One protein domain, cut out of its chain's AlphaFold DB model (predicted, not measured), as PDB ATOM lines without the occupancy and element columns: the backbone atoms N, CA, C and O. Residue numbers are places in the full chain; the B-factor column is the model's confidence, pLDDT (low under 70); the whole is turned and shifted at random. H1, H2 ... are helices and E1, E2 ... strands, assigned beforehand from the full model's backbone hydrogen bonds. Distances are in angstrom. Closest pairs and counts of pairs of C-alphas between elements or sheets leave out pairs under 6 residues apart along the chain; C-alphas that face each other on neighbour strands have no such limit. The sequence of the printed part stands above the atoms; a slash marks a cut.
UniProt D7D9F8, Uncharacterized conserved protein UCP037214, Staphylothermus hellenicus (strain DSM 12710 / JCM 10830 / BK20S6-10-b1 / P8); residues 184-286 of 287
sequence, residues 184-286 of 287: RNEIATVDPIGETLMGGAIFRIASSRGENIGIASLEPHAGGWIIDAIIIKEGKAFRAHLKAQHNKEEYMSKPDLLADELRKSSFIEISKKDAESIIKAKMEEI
ATOM      1  N   ARG A 184     193.257 206.572 173.981       77.44
ATOM      2  CA  ARG A 184     192.386 205.450 174.355       77.44
ATOM      3  C   ARG A 184     192.942 204.106 173.880       77.44
ATOM      4  O   ARG A 184     192.888 203.133 174.623       77.44
ATOM      5  N   ASN A 185     193.546 204.066 172.691       77.94
ATOM      6  CA  ASN A 185     194.141 202.851 172.123       77.94
ATOM      7  C   ASN A 185     195.459 202.454 172.802       77.94
ATOM      8  O   ASN A 185     195.966 201.357 172.580       77.94
ATOM      9  N   GLU A 186     196.020 203.338 173.624       81.56
ATOM     10  CA  GLU A 186     197.246 203.072 174.369       81.56
ATOM     11  C   GLU A 186     196.972 202.391 175.706       81.56
ATOM     12  O   GLU A 186     197.882 201.796 176.261       81.56
ATOM     13  N   ILE A 187     195.740 202.432 176.214       84.94
ATOM     14  CA  ILE A 187     195.366 201.783 177.473       84.94
ATOM     15  C   ILE A 187     195.252 200.276 177.228       84.94
ATOM     16  O   ILE A 187     194.257 199.798 176.671       84.94
ATOM     17  N   ALA A 188     196.261 199.508 177.637       84.81
ATOM     18  CA  ALA A 188     196.261 198.054 177.485       84.81
ATOM     19  C   ALA A 188     195.779 197.351 178.751       84.81
ATOM     20  O   ALA A 188     194.846 196.555 178.675       84.81
ATOM     21  N   THR A 189     196.371 197.681 179.896       87.12
ATOM     22  CA  THR A 189     195.973 197.128 181.191       87.12
ATOM     23  C   THR A 189     195.866 198.230 182.229       87.12
ATOM     24  O   THR A 189     196.502 199.285 182.131       87.12
ATOM     25  N   VAL A 190     195.023 197.977 183.220       90.50
ATOM     26  CA  VAL A 190     194.885 198.806 184.407       90.50
ATOM     27  C   VAL A 190     195.068 197.869 185.590       90.50
ATOM     28  O   VAL A 190     194.330 196.902 185.695       90.50
ATOM     29  N   ASP A 191     196.057 198.114 186.444       89.75
ATOM     30  CA  ASP A 191     196.397 197.211 187.550       89.75
ATOM     31  C   ASP A 191     196.224 197.930 188.892       89.75
ATOM     32  O   ASP A 191     196.706 199.056 189.026       89.75
ATOM     33  N   PRO A 192     195.593 197.325 189.910       89.94
ATOM     34  CA  PRO A 192     195.470 197.951 191.222       89.94
ATOM     35  C   PRO A 192     196.851 198.132 191.871       89.94
ATOM     36  O   PRO A 192     197.670 197.214 191.891       89.94
ATOM     37  N   ILE A 193     197.105 199.330 192.398       87.69
ATOM     38  CA  ILE A 193     198.329 199.687 193.132       87.69
ATOM     39  C   ILE A 193     198.087 199.596 194.638       87.69
ATOM     40  O   ILE A 193     198.951 199.118 195.367       87.69
ATOM     41  N   GLY A 194     196.920 200.047 195.105       84.00
ATOM     42  CA  GLY A 194     196.583 200.062 196.526       84.00
ATOM     43  C   GLY A 194     195.288 200.811 196.817       84.00
ATOM     44  O   GLY A 194     194.671 201.393 195.922       84.00
ATOM     45  N   GLU A 195     194.878 200.791 198.081       87.19
ATOM     46  CA  GLU A 195     193.714 201.534 198.564       87.19
ATOM     47  C   GLU A 195     194.128 202.905 199.104       87.19
ATOM     48  O   GLU A 195     195.254 203.094 199.570       87.19
ATOM     49  N   THR A 196     193.222 203.880 199.026       84.25
ATOM     50  CA  THR A 196     193.461 205.212 199.592       84.25
ATOM     51  C   THR A 196     192.950 205.301 201.025       84.25
ATOM     52  O   THR A 196     191.985 204.631 201.399       84.25
ATOM     53  N   LEU A 197     193.529 206.208 201.818       75.44
ATOM     54  CA  LEU A 197     193.097 206.483 203.200       75.44
ATOM     55  C   LEU A 197     191.608 206.858 203.325       75.44
ATOM     56  O   LEU A 197     191.008 206.703 204.387       75.44
ATOM     57  N   MET A 198     191.004 207.352 202.243       75.69
ATOM     58  CA  MET A 198     189.592 207.738 202.179       75.69
ATOM     59  C   MET A 198     188.674 206.607 201.686       75.69
ATOM     60  O   MET A 198     187.514 206.856 201.369       75.69
ATOM     61  N   GLY A 199     189.171 205.368 201.621       79.44
ATOM     62  CA  GLY A 199     188.402 204.188 201.217       79.44
ATOM     63  C   GLY A 199     188.288 203.984 199.704       79.44
ATOM     64  O   GLY A 199     187.530 203.112 199.279       79.44
ATOM     65  N   GLY A 200     189.027 204.765 198.910       87.88
ATOM     66  CA  GLY A 200     189.163 204.631 197.460       87.88
ATOM     67  C   GLY A 200     190.213 203.606 197.036       87.88
ATOM     68  O   GLY A 200     190.762 202.880 197.861       87.88
ATOM     69  N   ALA A 201     190.500 203.554 195.738       89.50
ATOM     70  CA  ALA A 201     191.540 202.697 195.170       89.50
ATOM     71  C   ALA A 201     192.314 203.426 194.073       89.50
ATOM     72  O   ALA A 201     191.754 204.238 193.341       89.50
ATOM     73  N   ILE A 202     193.606 203.137 193.950       91.25
ATOM     74  CA  ILE A 202     194.461 203.669 192.892       91.25
ATOM     75  C   ILE A 202     194.935 202.525 192.014       91.25
ATOM     76  O   ILE A 202     195.336 201.467 192.494       91.25
ATOM     77  N   PHE A 203     194.920 202.778 190.714       93.06
ATOM     78  CA  PHE A 203     195.292 201.854 189.666       93.06
ATOM     79  C   PHE A 203     196.377 202.466 188.781       93.06
ATOM     80  O   PHE A 203     196.396 203.668 188.515       93.06
ATOM     81  N   ARG A 204     197.279 201.621 188.295       92.44
ATOM     82  CA  ARG A 204     198.323 201.936 187.326       92.44
ATOM     83  C   ARG A 204     197.781 201.681 185.936       92.44
ATOM     84  O   ARG A 204     197.267 200.599 185.686       92.44
ATOM     85  N   ILE A 205     197.960 202.626 185.025       92.69
ATOM     86  CA  ILE A 205     197.590 202.465 183.620       92.69
ATOM     87  C   ILE A 205     198.853 202.104 182.840       92.69
ATOM     88  O   ILE A 205     199.824 202.863 182.853       92.69
ATOM     89  N   ALA A 206     198.848 200.964 182.154       89.12
ATOM     90  CA  ALA A 206     199.979 200.507 181.357       89.12
ATOM     91  C   ALA A 206     199.656 200.427 179.860       89.12
ATOM     92  O   ALA A 206     198.526 200.139 179.450       89.12
ATOM     93  N   SER A 207     200.678 200.684 179.041       88.50
ATOM     94  CA  SER A 207     200.595 200.592 177.588       88.50
ATOM     95  C   SER A 207     200.631 199.154 177.082       88.50
ATOM     96  O   SER A 207     200.966 198.227 177.819       88.50
ATOM     97  N   SER A 208     200.370 198.954 175.787       79.69
ATOM     98  CA  SER A 208     200.518 197.645 175.122       79.69
ATOM     99  C   SER A 208     201.941 197.076 175.198       79.69
ATOM    100  O   SER A 208     202.140 195.878 175.008       79.69
ATOM    101  N   ARG A 209     202.931 197.921 175.516       77.56
ATOM    102  CA  ARG A 209     204.330 197.542 175.761       77.56
ATOM    103  C   ARG A 209     204.644 197.305 177.246       77.56
ATOM    104  O   ARG A 209     205.793 197.039 177.578       77.56
ATOM    105  N   GLY A 210     203.654 197.418 178.133       76.88
ATOM    106  CA  GLY A 210     203.803 197.281 179.586       76.88
ATOM    107  C   GLY A 210     204.385 198.514 180.290       76.88
ATOM    108  O   GLY A 210     204.657 198.463 181.490       76.88
ATOM    109  N   GLU A 211     204.580 199.624 179.573       84.44
ATOM    110  CA  GLU A 211     205.098 200.872 180.144       84.44
ATOM    111  C   GLU A 211     204.013 201.568 180.966       84.44
ATOM    112  O   GLU A 211     202.872 201.661 180.520       84.44
ATOM    113  N   ASN A 212     204.358 202.087 182.147       88.25
ATOM    114  CA  ASN A 212     203.427 202.900 182.922       88.25
ATOM    115  C   ASN A 212     203.203 204.239 182.210       88.25
ATOM    116  O   ASN A 212     204.132 205.033 182.071       88.25
ATOM    117  N   ILE A 213     201.968 204.472 181.784       89.81
ATOM    118  CA  ILE A 213     201.558 205.689 181.089       89.81
ATOM    119  C   ILE A 213     200.688 206.588 181.966       89.81
ATOM    120  O   ILE A 213     200.362 207.692 181.542       89.81
ATOM    121  N   GLY A 214     200.305 206.168 183.174       90.56
ATOM    122  CA  GLY A 214     199.400 206.961 183.995       90.56
ATOM    123  C   GLY A 214     198.856 206.266 185.234       90.56
ATOM    124  O   GLY A 214     199.227 205.143 185.571       90.56
ATOM    125  N   ILE A 215     197.929 206.946 185.901       93.12
ATOM    126  CA  ILE A 215     197.178 206.395 187.030       93.12
ATOM    127  C   ILE A 215     195.685 206.655 186.850       93.12
ATOM    128  O   ILE A 215     195.290 207.635 186.218       93.12
ATOM    129  N   ALA A 216     194.861 205.809 187.453       92.94
ATOM    130  CA  ALA A 216     193.449 206.069 187.682       92.94
ATOM    131  C   ALA A 216     193.165 205.976 189.179       92.94
ATOM    132  O   ALA A 216     193.593 205.028 189.827       92.94
ATOM    133  N   SER A 217     192.454 206.950 189.733       90.94
ATOM    134  CA  SER A 217     191.967 206.916 191.109       90.94
ATOM    135  C   SER A 217     190.455 206.755 191.120       90.94
ATOM    136  O   SER A 217     189.750 207.468 190.407       90.94
ATOM    137  N   LEU A 218     189.979 205.839 191.952       91.75
ATOM    138  CA  LEU A 218     188.580 205.611 192.255       91.75
ATOM    139  C   LEU A 218     188.276 206.198 193.634       91.75
ATOM    140  O   LEU A 218     188.846 205.757 194.633       91.75
ATOM    141  N   GLU A 219     187.372 207.170 193.695       89.06
ATOM    142  CA  GLU A 219     187.043 207.896 194.922       89.06
ATOM    143  C   GLU A 219     185.562 207.774 195.283       89.06
ATOM    144  O   GLU A 219     184.708 207.826 194.391       89.06
ATOM    145  N   PRO A 220     185.224 207.643 196.578       84.44
ATOM    146  CA  PRO A 220     183.835 207.642 197.008       84.44
ATOM    147  C   PRO A 220     183.222 209.044 196.868       84.44
ATOM    148  O   PRO A 220     183.805 210.046 197.286       84.44
ATOM    149  N   HIS A 221     182.010 209.121 196.321       83.75
ATOM    150  CA  HIS A 221     181.236 210.357 196.205       83.75
ATOM    151  C   HIS A 221     179.775 210.128 196.618       83.75
ATOM    152  O   HIS A 221     179.288 208.999 196.632       83.75
ATOM    153  N   ALA A 222     179.044 211.191 196.970       63.78
ATOM    154  CA  ALA A 222     177.646 211.078 197.385       63.78
ATOM    155  C   ALA A 222     176.793 210.465 196.252       63.78
ATOM    156  O   ALA A 222     176.503 211.130 195.260       63.78
ATOM    157  N   GLY A 223     176.421 209.187 196.396       65.56
ATOM    158  CA  GLY A 223     175.644 208.436 195.403       65.56
ATOM    159  C   GLY A 223     176.449 207.555 194.435       65.56
ATOM    160  O   GLY A 223     175.902 207.171 193.401       65.56
ATOM    161  N   GLY A 224     177.719 207.234 194.727       83.69
ATOM    162  CA  GLY A 224     178.488 206.242 193.963       83.69
ATOM    163  C   GLY A 224     180.004 206.422 194.052       83.69
ATOM    164  O   GLY A 224     180.535 206.882 195.061       83.69
ATOM    165  N   TRP A 225     180.694 206.077 192.970       86.88
ATOM    166  CA  TRP A 225     182.143 206.215 192.840       86.88
ATOM    167  C   TRP A 225     182.488 207.108 191.650       86.88
ATOM    168  O   TRP A 225     181.734 207.186 190.677       86.88
ATOM    169  N   ILE A 226     183.619 207.795 191.728       89.38
ATOM    170  CA  ILE A 226     184.149 208.636 190.654       89.38
ATOM    171  C   ILE A 226     185.511 208.095 190.246       89.38
ATOM    172  O   ILE A 226     186.346 207.818 191.102       89.38
ATOM    173  N   ILE A 227     185.732 207.984 188.939       91.62
ATOM    174  CA  ILE A 227     187.026 207.657 188.351       91.62
ATOM    175  C   ILE A 227     187.664 208.956 187.864       91.62
ATOM    176  O   ILE A 227     187.086 209.693 187.060       91.62
ATOM    177  N   ASP A 228     188.882 209.211 188.324       90.94
ATOM    178  CA  ASP A 228     189.744 210.287 187.851       90.94
ATOM    179  C   ASP A 228     191.040 209.676 187.313       90.94
ATOM    180  O   ASP A 228     191.836 209.119 188.067       90.94
ATOM    181  N   ALA A 229     191.233 209.722 185.997       92.25
ATOM    182  CA  ALA A 229     192.362 209.096 185.320       92.25
ATOM    183  C   ALA A 229     193.255 210.129 184.651       92.25
ATOM    184  O   ALA A 229     192.774 211.054 183.998       92.25
ATOM    185  N   ILE A 230     194.565 209.944 184.786       91.94
ATOM    186  CA  ILE A 230     195.591 210.812 184.217       91.94
ATOM    187  C   ILE A 230     196.577 209.962 183.438       91.94
ATOM    188  O   ILE A 230     197.164 209.032 183.986       91.94
ATOM    189  N   ILE A 231     196.796 210.326 182.178       90.56
ATOM    190  CA  ILE A 231     197.749 209.672 181.281       90.56
ATOM    191  C   ILE A 231     198.758 210.708 180.798       90.56
ATOM    192  O   ILE A 231     198.377 211.783 180.341       90.56
ATOM    193  N   ILE A 232     200.046 210.387 180.876       87.75
ATOM    194  CA  ILE A 232     201.138 211.203 180.349       87.75
ATOM    195  C   ILE A 232     201.842 210.397 179.261       87.75
ATOM    196  O   ILE A 232     202.467 209.374 179.536       87.75
ATOM    197  N   LYS A 233     201.779 210.880 178.019       81.56
ATOM    198  CA  LYS A 233     202.440 210.244 176.878       81.56
ATOM    199  C   LYS A 233     203.039 211.292 175.948       81.56
ATOM    200  O   LYS A 233     202.420 212.316 175.674       81.56
ATOM    201  N   GLU A 234     204.264 211.038 175.482       76.88
ATOM    202  CA  GLU A 234     204.965 211.885 174.498       76.88
ATOM    203  C   GLU A 234     205.024 213.374 174.899       76.88
ATOM    204  O   GLU A 234     204.961 214.280 174.074       76.88
ATOM    205  N   GLY A 235     205.136 213.639 176.206       74.75
ATOM    206  CA  GLY A 235     205.211 214.994 176.759       74.75
ATOM    207  C   GLY A 235     203.867 215.715 176.907       74.75
ATOM    208  O   GLY A 235     203.847 216.797 177.493       74.75
ATOM    209  N   LYS A 236     202.763 215.115 176.455       84.25
ATOM    210  CA  LYS A 236     201.397 215.604 176.667       84.25
ATOM    211  C   LYS A 236     200.733 214.866 177.819       84.25
ATOM    212  O   LYS A 236     201.046 213.704 178.082       84.25
ATOM    213  N   ALA A 237     199.823 215.548 178.503       86.19
ATOM    214  CA  ALA A 237     199.067 214.970 179.597       86.19
ATOM    215  C   ALA A 237     197.568 215.075 179.335       86.19
ATOM    216  O   ALA A 237     197.078 216.065 178.797       86.19
ATOM    217  N   PHE A 238     196.846 214.044 179.734       89.31
ATOM    218  CA  PHE A 238     195.433 213.869 179.461       89.31
ATOM    219  C   PHE A 238     194.725 213.472 180.745       89.31
ATOM    220  O   PHE A 238     195.259 212.677 181.517       89.31
ATOM    221  N   ARG A 239     193.522 214.002 180.963       89.44
ATOM    222  CA  ARG A 239     192.686 213.680 182.119       89.44
ATOM    223  C   ARG A 239     191.292 213.254 181.689       89.44
ATOM    224  O   ARG A 239     190.683 213.918 180.853       89.44
ATOM    225  N   ALA A 240     190.782 212.191 182.293       88.94
ATOM    226  CA  ALA A 240     189.391 211.771 182.197       88.94
ATOM    227  C   ALA A 240     188.766 211.785 183.594       88.94
ATOM    228  O   ALA A 240     189.395 211.364 184.560       88.94
ATOM    229  N   HIS A 241     187.535 212.283 183.690       88.62
ATOM    230  CA  HIS A 241     186.783 212.355 184.938       88.62
ATOM    231  C   HIS A 241     185.353 211.892 184.673       88.62
ATOM    232  O   HIS A 241     184.647 212.519 183.880       88.62
ATOM    233  N   LEU A 242     184.941 210.785 185.288       88.44
ATOM    234  CA  LEU A 242     183.654 210.146 185.017       88.44
ATOM    235  C   LEU A 242     183.082 209.463 186.265       88.44
ATOM    236  O   LEU A 242     183.804 209.128 187.201       88.44
ATOM    237  N   LYS A 243     181.762 209.262 186.273       87.19
ATOM    238  CA  LYS A 243     181.077 208.471 187.301       87.19
ATOM    239  C   LYS A 243     181.301 206.989 187.006       87.19
ATOM    240  O   LYS A 243     181.042 206.569 185.883       87.19
ATOM    241  N   ALA A 244     181.751 206.236 188.002       87.81
ATOM    242  CA  ALA A 244     182.018 204.814 187.858       87.81
ATOM    243  C   ALA A 244     180.712 204.018 187.746       87.81
ATOM    244  O   ALA A 244     179.748 204.293 188.469       87.81
ATOM    245  N   GLN A 245     180.702 203.022 186.863       85.75
ATOM    246  CA  GLN A 245     179.576 202.096 186.694       85.75
ATOM    247  C   GLN A 245     179.591 200.944 187.708       85.75
ATOM    248  O   GLN A 245     178.543 200.381 188.017       85.75
ATOM    249  N   HIS A 246     180.765 200.619 188.250       87.69
ATOM    250  CA  HIS A 246     180.964 199.531 189.204       87.69
ATOM    251  C   HIS A 246     181.472 200.048 190.559       87.69
ATOM    252  O   HIS A 246     181.863 201.208 190.712       87.69
ATOM    253  N   ASN A 247     181.430 199.190 191.578       87.44
ATOM    254  CA  ASN A 247     181.998 199.488 192.896       87.44
ATOM    255  C   ASN A 247     183.502 199.159 192.955       87.44
ATOM    256  O   ASN A 247     184.078 198.574 192.035       87.44
ATOM    257  N   LYS A 248     184.144 199.545 194.062       87.50
ATOM    258  CA  LYS A 248     185.572 199.312 194.296       87.50
ATOM    259  C   LYS A 248     185.936 197.830 194.220       87.50
ATOM    260  O   LYS A 248     186.911 197.482 193.563       87.50
ATOM    261  N   GLU A 249     185.168 196.960 194.868       86.31
ATOM    262  CA  GLU A 249     185.448 195.523 194.953       86.31
ATOM    263  C   GLU A 249     185.420 194.849 193.568       86.31
ATOM    264  O   GLU A 249     186.244 193.980 193.263       86.31
ATOM    265  N   GLU A 250     184.517 195.287 192.692       86.56
ATOM    266  CA  GLU A 250     184.419 194.825 191.307       86.56
ATOM    267  C   GLU A 250     185.628 195.254 190.471       86.56
ATOM    268  O   GLU A 250     186.224 194.406 189.806       86.56
ATOM    269  N   TYR A 251     186.066 196.515 190.552       89.12
ATOM    270  CA  TYR A 251     187.275 196.949 189.837       89.12
ATOM    271  C   TYR A 251     188.556 196.321 190.393       89.12
ATOM    272  O   TYR A 251     189.473 196.027 189.631       89.12
ATOM    273  N   MET A 252     188.631 196.076 191.704       85.25
ATOM    274  CA  MET A 252     189.786 195.415 192.326       85.25
ATOM    275  C   MET A 252     189.893 193.941 191.914       85.25
ATOM    276  O   MET A 252     190.997 193.433 191.726       85.25
ATOM    277  N   SER A 253     188.760 193.248 191.762       86.75
ATOM    278  CA  SER A 253     188.725 191.837 191.352       86.75
ATOM    279  C   SER A 253     188.804 191.637 189.835       86.75
ATOM    280  O   SER A 253     189.332 190.619 189.384       86.75
ATOM    281  N   LYS A 254     188.302 192.593 189.045       90.94
ATOM    282  CA  LYS A 254     188.338 192.588 187.574       90.94
ATOM    283  C   LYS A 254     188.775 193.957 187.033       90.94
ATOM    284  O   LYS A 254     187.940 194.719 186.539       90.94
ATOM    285  N   PRO A 255     190.083 194.257 187.064       88.12
ATOM    286  CA  PRO A 255     190.605 195.548 186.615       88.12
ATOM    287  C   PRO A 255     190.349 195.854 185.130       88.12
ATOM    288  O   PRO A 255     190.291 197.020 184.735       88.12
ATOM    289  N   ASP A 256     190.106 194.824 184.313       88.38
ATOM    290  CA  ASP A 256     189.730 194.965 182.900       88.38
ATOM    291  C   ASP A 256     188.462 195.811 182.699       88.38
ATOM    292  O   ASP A 256     188.366 196.545 181.715       88.38
ATOM    293  N   LEU A 257     187.521 195.782 183.655       89.00
ATOM    294  CA  LEU A 257     186.315 196.618 183.613       89.00
ATOM    295  C   LEU A 257     186.671 198.109 183.612       89.00
ATOM    296  O   LEU A 257     186.090 198.889 182.858       89.00
ATOM    297  N   LEU A 258     187.671 198.495 184.412       88.56
ATOM    298  CA  LEU A 258     188.155 199.870 184.479       88.56
ATOM    299  C   LEU A 258     188.900 200.252 183.195       88.56
ATOM    300  O   LEU A 258     188.724 201.357 182.686       88.56
ATOM    301  N   ALA A 259     189.700 199.341 182.636       87.62
ATOM    302  CA  ALA A 259     190.382 199.578 181.365       87.62
ATOM    303  C   ALA A 259     189.385 199.830 180.221       87.62
ATOM    304  O   ALA A 259     189.562 200.778 179.451       87.62
ATOM    305  N   ASP A 260     188.315 199.039 180.132       85.88
ATOM    306  CA  ASP A 260     187.274 199.207 179.113       85.88
ATOM    307  C   ASP A 260     186.476 200.502 179.282       85.88
ATOM    308  O   ASP A 260     186.131 201.156 178.294       85.88
ATOM    309  N   GLU A 261     186.211 200.908 180.521       87.75
ATOM    310  CA  GLU A 261     185.532 202.167 180.814       87.75
ATOM    311  C   GLU A 261     186.402 203.377 180.455       87.75
ATOM    312  O   GLU A 261     185.941 204.311 179.792       87.75
ATOM    313  N   LEU A 262     187.700 203.321 180.771       87.00
ATOM    314  CA  LEU A 262     188.651 204.356 180.377       87.00
ATOM    315  C   LEU A 262     188.820 204.435 178.856       87.00
ATOM    316  O   LEU A 262     188.864 205.541 178.317       87.00
ATOM    317  N   ARG A 263     188.820 203.307 178.133       84.81
ATOM    318  CA  ARG A 263     188.843 203.294 176.656       84.81
ATOM    319  C   ARG A 263     187.619 203.961 176.032       84.81
ATOM    320  O   ARG A 263     187.726 204.522 174.946       84.81
ATOM    321  N   LYS A 264     186.461 203.909 176.695       84.19
ATOM    322  CA  LYS A 264     185.217 204.554 176.237       84.19
ATOM    323  C   LYS A 264     185.100 206.016 176.679       84.19
ATOM    324  O   LYS A 264     184.255 206.740 176.159       84.19
ATOM    325  N   SER A 265     185.944 206.457 177.609       81.00
ATOM    326  CA  SER A 265     185.893 207.800 178.185       81.00
ATOM    327  C   SER A 265     186.474 208.884 177.266       81.00
ATOM    328  O   SER A 265     187.285 208.625 176.372       81.00
ATOM    329  N   SER A 266     186.061 210.133 177.494       78.62
ATOM    330  CA  SER A 266     186.639 211.306 176.836       78.62
ATOM    331  C   SER A 266     187.776 211.888 177.672       78.62
ATOM    332  O   SER A 266     187.551 212.364 178.786       78.62
ATOM    333  N   PHE A 267     188.977 211.906 177.104       83.94
ATOM    334  CA  PHE A 267     190.142 212.550 177.697       83.94
ATOM    335  C   PHE A 267     190.270 214.005 177.238       83.94
ATOM    336  O   PHE A 267     190.121 214.313 176.057       83.94
ATOM    337  N   ILE A 268     190.595 214.891 178.176       83.31
ATOM    338  CA  ILE A 268     190.866 216.308 177.932       83.31
ATOM    339  C   ILE A 268     192.359 216.549 178.155       83.31
ATOM    340  O   ILE A 268     192.917 216.095 179.154       83.31
ATOM    341  N   GLU A 269     193.014 217.257 177.236       84.19
ATOM    342  CA  GLU A 269     194.418 217.641 177.399       84.19
ATOM    343  C   GLU A 269     194.566 218.631 178.567       84.19
ATOM    344  O   GLU A 269     193.830 219.615 178.673       84.19
ATOM    345  N   ILE A 270     195.515 218.355 179.458       83.44
ATOM    346  CA  ILE A 270     195.869 219.190 180.608       83.44
ATOM    347  C   ILE A 270     197.363 219.511 180.576       83.44
ATOM    348  O   ILE A 270     198.146 218.857 179.883       83.44
ATOM    349  N   SER A 271     197.790 220.518 181.339       82.94
ATOM    350  CA  SER A 271     199.217 220.826 181.419       82.94
ATOM    351  C   SER A 271     199.977 219.683 182.106       82.94
ATOM    352  O   SER A 271     199.499 219.084 183.074       82.94
ATOM    353  N   LYS A 272     201.196 219.395 181.635       83.19
ATOM    354  CA  LYS A 272     202.058 218.362 182.234       83.19
ATOM    355  C   LYS A 272     202.329 218.628 183.720       83.19
ATOM    356  O   LYS A 272     202.333 217.699 184.517       83.19
ATOM    357  N   LYS A 273     202.494 219.900 184.095       78.44
ATOM    358  CA  LYS A 273     202.716 220.321 185.485       78.44
ATOM    359  C   LYS A 273     201.509 220.010 186.376       78.44
ATOM    360  O   LYS A 273     201.691 219.549 187.500       78.44
ATOM    361  N   ASP A 274     200.293 220.228 185.875       76.56
ATOM    362  CA  ASP A 274     199.071 219.887 186.612       76.56
ATOM    363  C   ASP A 274     198.927 218.371 186.753       76.56
ATOM    364  O   ASP A 274     198.616 217.882 187.835       76.56
ATOM    365  N   ALA A 275     199.214 217.623 185.686       85.06
ATOM    366  CA  ALA A 275     199.182 216.165 185.706       85.06
ATOM    367  C   ALA A 275     200.159 215.585 186.737       85.06
ATOM    368  O   ALA A 275     199.762 214.775 187.567       85.06
ATOM    369  N   GLU A 276     201.413 216.047 186.742       85.19
ATOM    370  CA  GLU A 276     202.425 215.637 187.722       85.19
ATOM    371  C   GLU A 276     202.011 215.988 189.157       85.19
ATOM    372  O   GLU A 276     202.171 215.167 190.061       85.19
ATOM    373  N   SER A 277     201.439 217.177 189.371       80.19
ATOM    374  CA  SER A 277     200.963 217.593 190.693       80.19
ATOM    375  C   SER A 277     199.819 216.713 191.197       80.19
ATOM    376  O   SER A 277     199.798 216.377 192.380       80.19
ATOM    377  N   ILE A 278     198.872 216.346 190.329       84.50
ATOM    378  CA  ILE A 278     197.741 215.496 190.715       84.50
ATOM    379  C   ILE A 278     198.212 214.058 190.938       84.50
ATOM    380  O   ILE A 278     197.855 213.467 191.952       84.50
ATOM    381  N   ILE A 279     199.062 213.515 190.058       86.06
ATOM    382  CA  ILE A 279     199.643 212.175 190.229       86.06
ATOM    383  C   ILE A 279     200.371 212.084 191.567       86.06
ATOM    384  O   ILE A 279     200.153 211.138 192.318       86.06
ATOM    385  N   LYS A 280     201.204 213.078 191.890       85.56
ATOM    386  CA  LYS A 280     201.938 213.102 193.155       85.56
ATOM    387  C   LYS A 280     200.993 213.115 194.359       85.56
ATOM    388  O   LYS A 280     201.172 212.299 195.253       85.56
ATOM    389  N   ALA A 281     199.981 213.985 194.347       82.50
ATOM    390  CA  ALA A 281     198.994 214.057 195.422       82.50
ATOM    391  C   ALA A 281     198.249 212.724 195.609       82.50
ATOM    392  O   ALA A 281     198.116 212.252 196.729       82.50
ATOM    393  N   LYS A 282     197.841 212.070 194.513       82.56
ATOM    394  CA  LYS A 282     197.175 210.760 194.572       82.56
ATOM    395  C   LYS A 282     198.087 209.660 195.103       82.56
ATOM    396  O   LYS A 282     197.661 208.862 195.925       82.56
ATOM    397  N   MET A 283     199.350 209.630 194.691       82.31
ATOM    398  CA  MET A 283     200.299 208.629 195.187       82.31
ATOM    399  C   MET A 283     200.613 208.799 196.683       82.31
ATOM    400  O   MET A 283     200.914 207.810 197.343       82.31
ATOM    401  N   GLU A 284     200.523 210.017 197.228       84.00
ATOM    402  CA  GLU A 284     200.671 210.289 198.669       84.00
ATOM    403  C   GLU A 284     199.466 209.806 199.506       84.00
ATOM    404  O   GLU A 284     199.589 209.663 200.720       84.00
ATOM    405  N   GLU A 285     198.319 209.524 198.877       78.06
ATOM    406  CA  GLU A 285     197.100 209.031 199.540       78.06
ATOM    407  C   GLU A 285     197.041 207.494 199.658       78.06
ATOM    408  O   GLU A 285     196.133 206.975 200.317       78.06
ATOM    409  N   ILE A 286     197.979 206.767 199.030       81.06
ATOM    410  CA  ILE A 286     198.055 205.296 199.061       81.06
ATOM    411  C   ILE A 286     198.511 204.827 200.446       81.06
ATOM    412  O   ILE A 286     199.484 205.348 200.993       81.06
TER     413      ILE A 286
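Overview. This is residues 184 to 286 of the 287 residues of the protein "Uncharacterized conserved protein UCP037214" of Staphylothermus hellenicus (strain DSM 12710 / JCM 10830 / BK20S6-10-b1 / P8) (UniProt D7D9F8). Look for a strongly twisted antiparallel sheet of six strands as the middle layer, with the longest helix, H3, crossing one face and the two shorter helices, H1 and H2, covering the other. The printed part has 103 residues with three named helices and six named strands, in chain order E1 E2 E3 E4 E5 H1 H2 E6 H3; across the sheet the order is E1 E2 E3 E4 E5 E6. The class is mixed, and the whole is compact, with a radius of gyration of the C-alphas of 12.4 A and spans of 34 by 25 by 22 A.

Arrangement. Begin with E1, residues 189 to 195, E2, 201 to 206, E3, 212 to 221, E4, 224 to 233, and E5, 236 to 243: a meander, each strand the antiparallel neighbour of the one before. Within hydrogen-bond range are N 191 and O 204, 2.9 A, N 203 and O 216, 2.8 A, N 217 and O 228, 2.8 A, and N 229 and O 240, 2.9 A. Edge strand E6, residues 268 to 270, is the antiparallel neighbour of E5, with N 239 and O 268 within hydrogen-bond range at 2.8 A. H3, residues 272 to 284, is on the sheet at a height of 8.9 A; its closest C-alpha pair with E4 is Ala 275 and Ile 230, 6.6 A. On the opposite face are H1, residues 248 to 253, and H2, residues 256 to 264, each at a height of 7.8 A. The closest C-alphas of H1 and H2, Tyr 251 and Leu 258, are 6.2 A apart: close but not clearly touching. In H1, H2 and H3 every O i to N i+4 pair is within range.

Along the chain. Find C-alpha 189 at (195.973, 197.128, 181.191), where E1 begins. E3 runs 26.9 A, E4 29.7 A and E5 24.0 A. H3 runs 18.4 A to C-alpha 284 at (200.671, 210.289, 198.669).

Size, cuts and confidence. The farthest C-alphas, Arg 209 and Ala 222, are 36.9 A apart. The printed part has no cut, and each link between named elements is tight. In this model, residues 222 to 223 are under pLDDT 70.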